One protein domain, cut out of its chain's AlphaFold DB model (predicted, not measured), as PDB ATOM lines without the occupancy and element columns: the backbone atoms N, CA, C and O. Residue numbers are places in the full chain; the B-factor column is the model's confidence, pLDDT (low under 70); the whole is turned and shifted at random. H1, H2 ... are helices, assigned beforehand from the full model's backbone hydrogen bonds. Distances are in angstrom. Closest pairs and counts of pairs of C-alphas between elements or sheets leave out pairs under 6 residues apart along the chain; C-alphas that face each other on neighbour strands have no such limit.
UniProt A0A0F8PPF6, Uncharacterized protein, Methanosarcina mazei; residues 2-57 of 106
ATOM      1  N   TYR A   2     148.263 115.335 187.396       53.91
ATOM      2  CA  TYR A   2     149.324 114.358 187.082       53.91
ATOM      3  C   TYR A   2     148.921 113.207 186.143       53.91
ATOM      4  O   TYR A   2     149.653 112.913 185.205       53.91
ATOM      5  N   LYS A   3     147.720 112.628 186.300       56.25
ATOM      6  CA  LYS A   3     147.262 111.510 185.446       56.25
ATOM      7  C   LYS A   3     147.224 111.830 183.946       56.25
ATOM      8  O   LYS A   3     147.406 110.936 183.138       56.25
ATOM      9  N   LYS A   4     146.981 113.087 183.555       58.12
ATOM     10  CA  LYS A   4     146.951 113.459 182.130       58.12
ATOM     11  C   LYS A   4     148.351 113.518 181.518       58.12
ATOM     12  O   LYS A   4     148.487 113.204 180.346       58.12
ATOM     13  N   ARG A   5     149.366 113.906 182.300       68.62
ATOM     14  CA  ARG A   5     150.763 113.954 181.845       68.62
ATOM     15  C   ARG A   5     151.322 112.548 181.652       68.62
ATOM     16  O   ARG A   5     151.840 112.283 180.583       68.62
ATOM     17  N   ASP A   6     151.083 111.655 182.612       75.88
ATOM     18  CA  ASP A   6     151.489 110.239 182.543       75.88
ATOM     19  C   ASP A   6     150.939 109.532 181.293       75.88
ATOM     20  O   ASP A   6     151.647 108.816 180.593       75.88
ATOM     21  N   ILE A   7     149.676 109.810 180.951       71.88
ATOM     22  CA  ILE A   7     149.054 109.277 179.736       71.88
ATOM     23  C   ILE A   7     149.754 109.821 178.487       71.88
ATOM     24  O   ILE A   7     150.040 109.044 177.583       71.88
ATOM     25  N   VAL A   8     150.036 111.125 178.421       72.06
ATOM     26  CA  VAL A   8     150.747 111.724 177.278       72.06
ATOM     27  C   VAL A   8     152.150 111.132 177.145       72.06
ATOM     28  O   VAL A   8     152.546 110.787 176.039       72.06
ATOM     29  N   GLU A   9     152.856 110.946 178.258       74.31
ATOM     30  CA  GLU A   9     154.208 110.386 178.305       74.31
ATOM     31  C   GLU A   9     154.228 108.933 177.820       74.31
ATOM     32  O   GLU A   9     154.987 108.606 176.915       74.31
ATOM     33  N   LYS A  10     153.295 108.093 178.290       78.00
ATOM     34  CA  LYS A  10     153.129 106.717 177.790       78.00
ATOM     35  C   LYS A  10     152.795 106.639 176.304       78.00
ATOM     36  O   LYS A  10     153.284 105.743 175.617       78.00
ATOM     37  N   HIS A  11     151.953 107.545 175.806       71.75
ATOM     38  CA  HIS A  11     151.638 107.591 174.375       71.75
ATOM     39  C   HIS A  11     152.861 108.011 173.563       71.75
ATOM     40  O   HIS A  11     153.096 107.450 172.497       71.75
ATOM     41  N   TYR A  12     153.659 108.944 174.082       71.62
ATOM     42  CA  TYR A  12     154.889 109.396 173.445       71.62
ATOM     43  C   TYR A  12     155.964 108.299 173.420       71.62
ATOM     44  O   TYR A  12     156.611 108.100 172.397       71.62
ATOM     45  N   ASP A  13     156.101 107.535 174.503       76.75
ATOM     46  CA  ASP A  13     157.051 106.419 174.601       76.75
ATOM     47  C   ASP A  13     156.671 105.259 173.671       76.75
ATOM     48  O   ASP A  13     157.503 104.712 172.945       76.75
ATOM     49  N   THR A  14     155.377 104.931 173.616       75.06
ATOM     50  CA  THR A  14     154.845 103.935 172.672       75.06
ATOM     51  C   THR A  14     155.062 104.386 171.227       75.06
ATOM     52  O   THR A  14     155.463 103.589 170.381       75.06
ATOM     53  N   TYR A  15     154.842 105.674 170.949       66.88
ATOM     54  CA  TYR A  15     155.063 106.269 169.635       66.88
ATOM     55  C   TYR A  15     156.537 106.227 169.222       66.88
ATOM     56  O   TYR A  15     156.838 105.864 168.090       66.88
ATOM     57  N   LYS A  16     157.462 106.516 170.146       68.38
ATOM     58  CA  LYS A  16     158.905 106.415 169.903       68.38
ATOM     59  C   LYS A  16     159.322 104.983 169.560       68.38
ATOM     60  O   LYS A  16     160.027 104.800 168.577       68.38
ATOM     61  N   ASN A  17     158.855 103.982 170.308       71.56
ATOM     62  CA  ASN A  17     159.172 102.575 170.028       71.56
ATOM     63  C   ASN A  17     158.609 102.101 168.681       71.56
ATOM     64  O   ASN A  17     159.292 101.396 167.942       71.56
ATOM     65  N   LEU A  18     157.385 102.517 168.338       66.00
ATOM     66  CA  LEU A  18     156.789 102.232 167.031       66.00
ATOM     67  C   LEU A  18     157.623 102.861 165.903       66.00
ATOM     68  O   LEU A  18     157.917 102.213 164.906       66.00
ATOM     69  N   LEU A  19     158.077 104.100 166.107       60.84
ATOM     70  CA  LEU A  19     158.919 104.821 165.159       60.84
ATOM     71  C   LEU A  19     160.333 104.283 165.035       60.84
ATOM     72  O   LEU A  19     160.907 104.390 163.963       60.84
ATOM     73  N   GLU A  20     160.927 103.755 166.100       60.59
ATOM     74  CA  GLU A  20     162.234 103.103 166.005       60.59
ATOM     75  C   GLU A  20     162.143 101.784 165.229       60.59
ATOM     76  O   GLU A  20     163.054 101.478 164.459       60.59
ATOM     77  N   ALA A  21     161.021 101.062 165.334       58.97
ATOM     78  CA  ALA A  21     160.734  99.917 164.473       58.97
ATOM     79  C   ALA A  21     160.487 100.332 163.004       58.97
ATOM     80  O   ALA A  21     161.019  99.693 162.097       58.97
ATOM     81  N   ASP A  22     159.761 101.431 162.758       55.03
ATOM     82  CA  ASP A  22     159.520 101.975 161.407       55.03
ATOM     83  C   ASP A  22     160.758 102.667 160.792       55.03
ATOM     84  O   ASP A  22     160.931 102.660 159.573       55.03
ATOM     85  N   LYS A  23     161.670 103.220 161.605       53.22
ATOM     86  CA  LYS A  23     162.957 103.809 161.172       53.22
ATOM     87  C   LYS A  23     163.847 102.811 160.446       53.22
ATOM     88  O   LYS A  23     164.588 103.200 159.553       53.22
ATOM     89  N   LEU A  24     163.784 101.534 160.825       54.56
ATOM     90  CA  LEU A  24     164.510 100.469 160.130       54.56
ATOM     91  C   LEU A  24     163.985 100.268 158.696       54.56
ATOM     92  O   LEU A  24     164.750  99.849 157.830       54.56
ATOM     93  N   TYR A  25     162.713 100.595 158.437       57.28
ATOM     94  CA  TYR A  25     162.080 100.514 157.117       57.28
ATOM     95  C   TYR A  25     162.195 101.811 156.297       57.28
ATOM     96  O   TYR A  25     162.308 101.746 155.072       57.28
ATOM     97  N   LEU A  26     162.194 102.985 156.935       61.34
ATOM     98  CA  LEU A  26     162.365 104.285 156.277       61.34
ATOM     99  C   LEU A  26     163.826 104.749 156.371       61.34
ATOM    100  O   LEU A  26     164.232 105.388 157.335       61.34
ATOM    101  N   HIS A  27     164.604 104.434 155.333       59.00
ATOM    102  CA  HIS A  27     166.045 104.711 155.217       59.00
ATOM    103  C   HIS A  27     166.422 106.208 155.281       59.00
ATOM    104  O   HIS A  27     167.588 106.545 155.470       59.00
ATOM    105  N   ASP A  28     165.449 107.105 155.118       67.75
ATOM    106  CA  ASP A  28     165.645 108.549 155.064       67.75
ATOM    107  C   ASP A  28     164.831 109.268 156.155       67.75
ATOM    108  O   ASP A  28     163.618 109.080 156.301       67.75
ATOM    109  N   ASN A  29     165.520 110.103 156.936       68.31
ATOM    110  CA  ASN A  29     164.938 110.800 158.079       68.31
ATOM    111  C   ASN A  29     163.822 111.763 157.651       68.31
ATOM    112  O   ASN A  29     162.830 111.875 158.369       68.31
ATOM    113  N   GLU A  30     163.942 112.434 156.499       73.50
ATOM    114  CA  GLU A  30     162.900 113.357 156.021       73.50
ATOM    115  C   GLU A  30     161.594 112.618 155.717       73.50
ATOM    116  O   GLU A  30     160.516 113.044 156.142       73.50
ATOM    117  N   SER A  31     161.694 111.458 155.071       74.81
ATOM    118  CA  SER A  31     160.555 110.580 154.788       74.81
ATOM    119  C   SER A  31     159.855 110.101 156.069       74.81
ATOM    120  O   SER A  31     158.622 110.093 156.152       74.81
ATOM    121  N   LEU A  32     160.626 109.770 157.111       76.75
ATOM    122  CA  LEU A  32     160.093 109.420 158.429       76.75
ATOM    123  C   LEU A  32     159.358 110.602 159.079       76.75
ATOM    124  O   LEU A  32     158.255 110.431 159.603       76.75
ATOM    125  N   PHE A  33     159.941 111.804 159.044       79.50
ATOM    126  CA  PHE A  33     159.297 113.007 159.576       79.50
ATOM    127  C   PHE A  33     158.003 113.342 158.828       79.50
ATOM    128  O   PHE A  33     157.001 113.661 159.468       79.50
ATOM    129  N   GLY A  34     157.978 113.196 157.500       82.62
ATOM    130  CA  GLY A  34     156.767 113.357 156.696       82.62
ATOM    131  C   GLY A  34     155.673 112.359 157.084       82.62
ATOM    132  O   GLY A  34     154.531 112.752 157.338       82.62
ATOM    133  N   HIS A  35     156.028 111.078 157.219       81.00
ATOM    134  CA  HIS A  35     155.091 110.036 157.642       81.00
ATOM    135  C   HIS A  35     154.548 110.287 159.057       81.00
ATOM    136  O   HIS A  35     153.339 110.195 159.287       81.00
ATOM    137  N   MET A  36     155.417 110.670 159.997       81.00
ATOM    138  CA  MET A  36     155.030 111.059 161.354       81.00
ATOM    139  C   MET A  36     154.047 112.223 161.359       81.00
ATOM    140  O   MET A  36     153.032 112.179 162.054       81.00
ATOM    141  N   PHE A  37     154.341 113.259 160.576       84.75
ATOM    142  CA  PHE A  37     153.545 114.474 160.511       84.75
ATOM    143  C   PHE A  37     152.138 114.203 159.966       84.75
ATOM    144  O   PHE A  37     151.146 114.591 160.589       84.75
ATOM    145  N   ILE A  38     152.033 113.467 158.855       87.75
ATOM    146  CA  ILE A  38     150.747 113.074 158.260       87.75
ATOM    147  C   ILE A  38     149.971 112.146 159.204       87.75
ATOM    148  O   ILE A  38     148.761 112.315 159.389       87.75
ATOM    149  N   SER A  39     150.657 111.199 159.848       83.88
ATOM    150  CA  SER A  39     150.050 110.308 160.842       83.88
ATOM    151  C   SER A  39     149.492 111.090 162.035       83.88
ATOM    152  O   SER A  39     148.367 110.843 162.471       83.88
ATOM    153  N   PHE A  40     150.231 112.090 162.522       86.81
ATOM    154  CA  PHE A  40     149.789 112.973 163.600       86.81
ATOM    155  C   PHE A  40     148.565 113.805 163.200       86.81
ATOM    156  O   PHE A  40     147.589 113.856 163.949       86.81
ATOM    157  N   LEU A  41     148.572 114.412 162.009       89.50
ATOM    158  CA  LEU A  41     147.424 115.143 161.455       89.50
ATOM    159  C   LEU A  41     146.182 114.252 161.348       89.50
ATOM    160  O   LEU A  41     145.086 114.658 161.744       89.50
ATOM    161  N   SER A  42     146.364 113.024 160.863       88.88
ATOM    162  CA  SER A  42     145.291 112.036 160.731       88.88
ATOM    163  C   SER A  42     144.705 111.666 162.093       88.88
ATOM    164  O   SER A  42     143.485 111.696 162.276       88.88
ATOM    165  N   LEU A  43     145.563 111.394 163.082       87.62
ATOM    166  CA  LEU A  43     145.151 111.081 164.451       87.62
ATOM    167  C   LEU A  43     144.451 112.270 165.122       87.62
ATOM    168  O   LEU A  43     143.430 112.095 165.787       87.62
ATOM    169  N   TYR A  44     144.959 113.486 164.921       87.12
ATOM    170  CA  TYR A  44     144.342 114.710 165.425       87.12
ATOM    171  C   TYR A  44     142.939 114.916 164.838       87.12
ATOM    172  O   TYR A  44     141.986 115.178 165.579       87.12
ATOM    173  N   GLY A  45     142.786 114.732 163.523       86.12
ATOM    174  CA  GLY A  45     141.490 114.764 162.848       86.12
ATOM    175  C   GLY A  45     140.526 113.718 163.411       86.12
ATOM    176  O   GLY A  45     139.405 114.056 163.800       86.12
ATOM    177  N   TYR A  46     140.986 112.474 163.555       87.56
ATOM    178  CA  TYR A  46     140.202 111.381 164.133       87.56
ATOM    179  C   TYR A  46     139.742 111.691 165.566       87.56
ATOM    180  O   TYR A  46     138.557 111.571 165.887       87.56
ATOM    181  N   ALA A  47     140.647 112.180 166.418       86.00
ATOM    182  CA  ALA A  47     140.339 112.565 167.793       86.00
ATOM    183  C   ALA A  47     139.354 113.742 167.864       86.00
ATOM    184  O   ALA A  47     138.492 113.790 168.749       86.00
ATOM    185  N   LYS A  48     139.436 114.695 166.928       87.12
ATOM    186  CA  LYS A  48     138.477 115.802 166.820       87.12
ATOM    187  C   LYS A  48     137.084 115.286 166.461       87.12
ATOM    188  O   LYS A  48     136.120 115.667 167.124       87.12
ATOM    189  N   ILE A  49     136.983 114.380 165.489       85.06
ATOM    190  CA  ILE A  49     135.719 113.734 165.108       85.06
ATOM    191  C   ILE A  49     135.132 112.968 166.296       85.06
ATOM    192  O   ILE A  49     133.967 113.159 166.644       85.06
ATOM    193  N   GLN A  50     135.947 112.164 166.981       85.50
ATOM    194  CA  GLN A  50     135.525 111.423 168.167       85.50
ATOM    195  C   GLN A  50     135.025 112.350 169.284       85.50
ATOM    196  O   GLN A  50     134.021 112.061 169.936       85.50
ATOM    197  N   ASN A  51     135.674 113.500 169.480       85.06
ATOM    198  CA  ASN A  51     135.211 114.513 170.422       85.06
ATOM    199  C   ASN A  51     133.874 115.140 170.009       85.06
ATOM    200  O   ASN A  51     133.047 115.384 170.886       85.06
ATOM    201  N   CYS A  52     133.633 115.382 168.718       83.50
ATOM    202  CA  CYS A  52     132.334 115.857 168.231       83.50
ATOM    203  C   CYS A  52     131.226 114.828 168.491       83.50
ATOM    204  O   CYS A  52     130.180 115.187 169.026       83.50
ATOM    205  N   ILE A  53     131.482 113.547 168.208       83.69
ATOM    206  CA  ILE A  53     130.539 112.451 168.486       83.69
ATOM    207  C   ILE A  53     130.219 112.377 169.983       83.69
ATOM    208  O   ILE A  53     129.053 112.263 170.359       83.69
ATOM    209  N   ARG A  54     131.239 112.488 170.844       82.56
ATOM    210  CA  ARG A  54     131.063 112.477 172.302       82.56
ATOM    211  C   ARG A  54     130.254 113.675 172.800       82.56
ATOM    212  O   ARG A  54     129.424 113.514 173.680       82.56
ATOM    213  N   LYS A  55     130.481 114.870 172.242       83.50
ATOM    214  CA  LYS A  55     129.708 116.078 172.586       83.50
ATOM    215  C   LYS A  55     128.237 115.977 172.181       83.50
ATOM    216  O   LYS A  55     127.400 116.573 172.843       83.50
ATOM    217  N   ALA A  56     127.943 115.242 171.113       80.25
ATOM    218  CA  ALA A  56     126.587 115.018 170.621       80.25
ATOM    219  C   ALA A  56     125.886 113.800 171.259       80.25
ATOM    220  O   ALA A  56     124.797 113.444 170.817       80.25
ATOM    221  N   ASP A  57     126.510 113.138 172.245       80.25
ATOM    222  CA  ASP A  57     126.022 111.893 172.868       80.25
ATOM    223  C   ASP A  57     125.703 110.781 171.839       80.25
ATOM    224  O   ASP A  57     124.767 109.991 171.946       80.25
TER     225      ASP A  57
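AT A GLANCE: This is residues 2 to 57 of the 106 residues of an uncharacterized protein of Methanosarcina mazei (UniProt A0A0F8PPF6). Picture an open V of two long helices, H1 and H2, which meet near the end of H1 and the beginning of H2, where a tight link turns the backbone back. From that corner the two arms spread, and residues 2 to 14 of H1 and residues 37 to 57, of which 37 to 55 belong to H2, stand free. The printed part has 56 residues with two named helices, H1 then H2 along the chain, and no named strand; its class is all helix. It is loose, with a radius of gyration of the C-alphas of 14.3 A, and flat in outline, spanning 44 by 25 by 13 A.

IN THESE COORDINATES: Find C-alpha 2 at (149.324, 114.358, 187.082); from there H1, residues 2 to 23, runs 31.1 A to C-alpha 23 at (162.957, 103.809, 161.172). Pass through residues 24 to 28 to reach H2, residues 29 to 55, which runs 38.5 A and ends with C-alpha 55 at (129.708, 116.078, 172.586).

HOW THE PARTS SIT: Look at Lys 23 and Leu 32, whose C-alphas are the closest of the two helices, 6.9 A apart. H1 and H2 are close but not clearly touching, with 2 pairs of C-alphas within 8 A. Their lines stand at a steep tilt of 39 degrees, and they run opposite ways. Their centres are 14.6 A from each other. In the backbones of H1 and H2, every O i to N i+4 pair is within hydrogen-bond range.

THE WHOLE: The two C-alphas farthest apart are those of His 27 and Asp 57, 44.3 A. The printed part has no cut, and the link from H1 to H2 is tight. In the B-factor column you will find a mean pLDDT of 74.6 over the printed part, with residues 2 to 5, 15 to 16 and 18 to 29 of this model under 70.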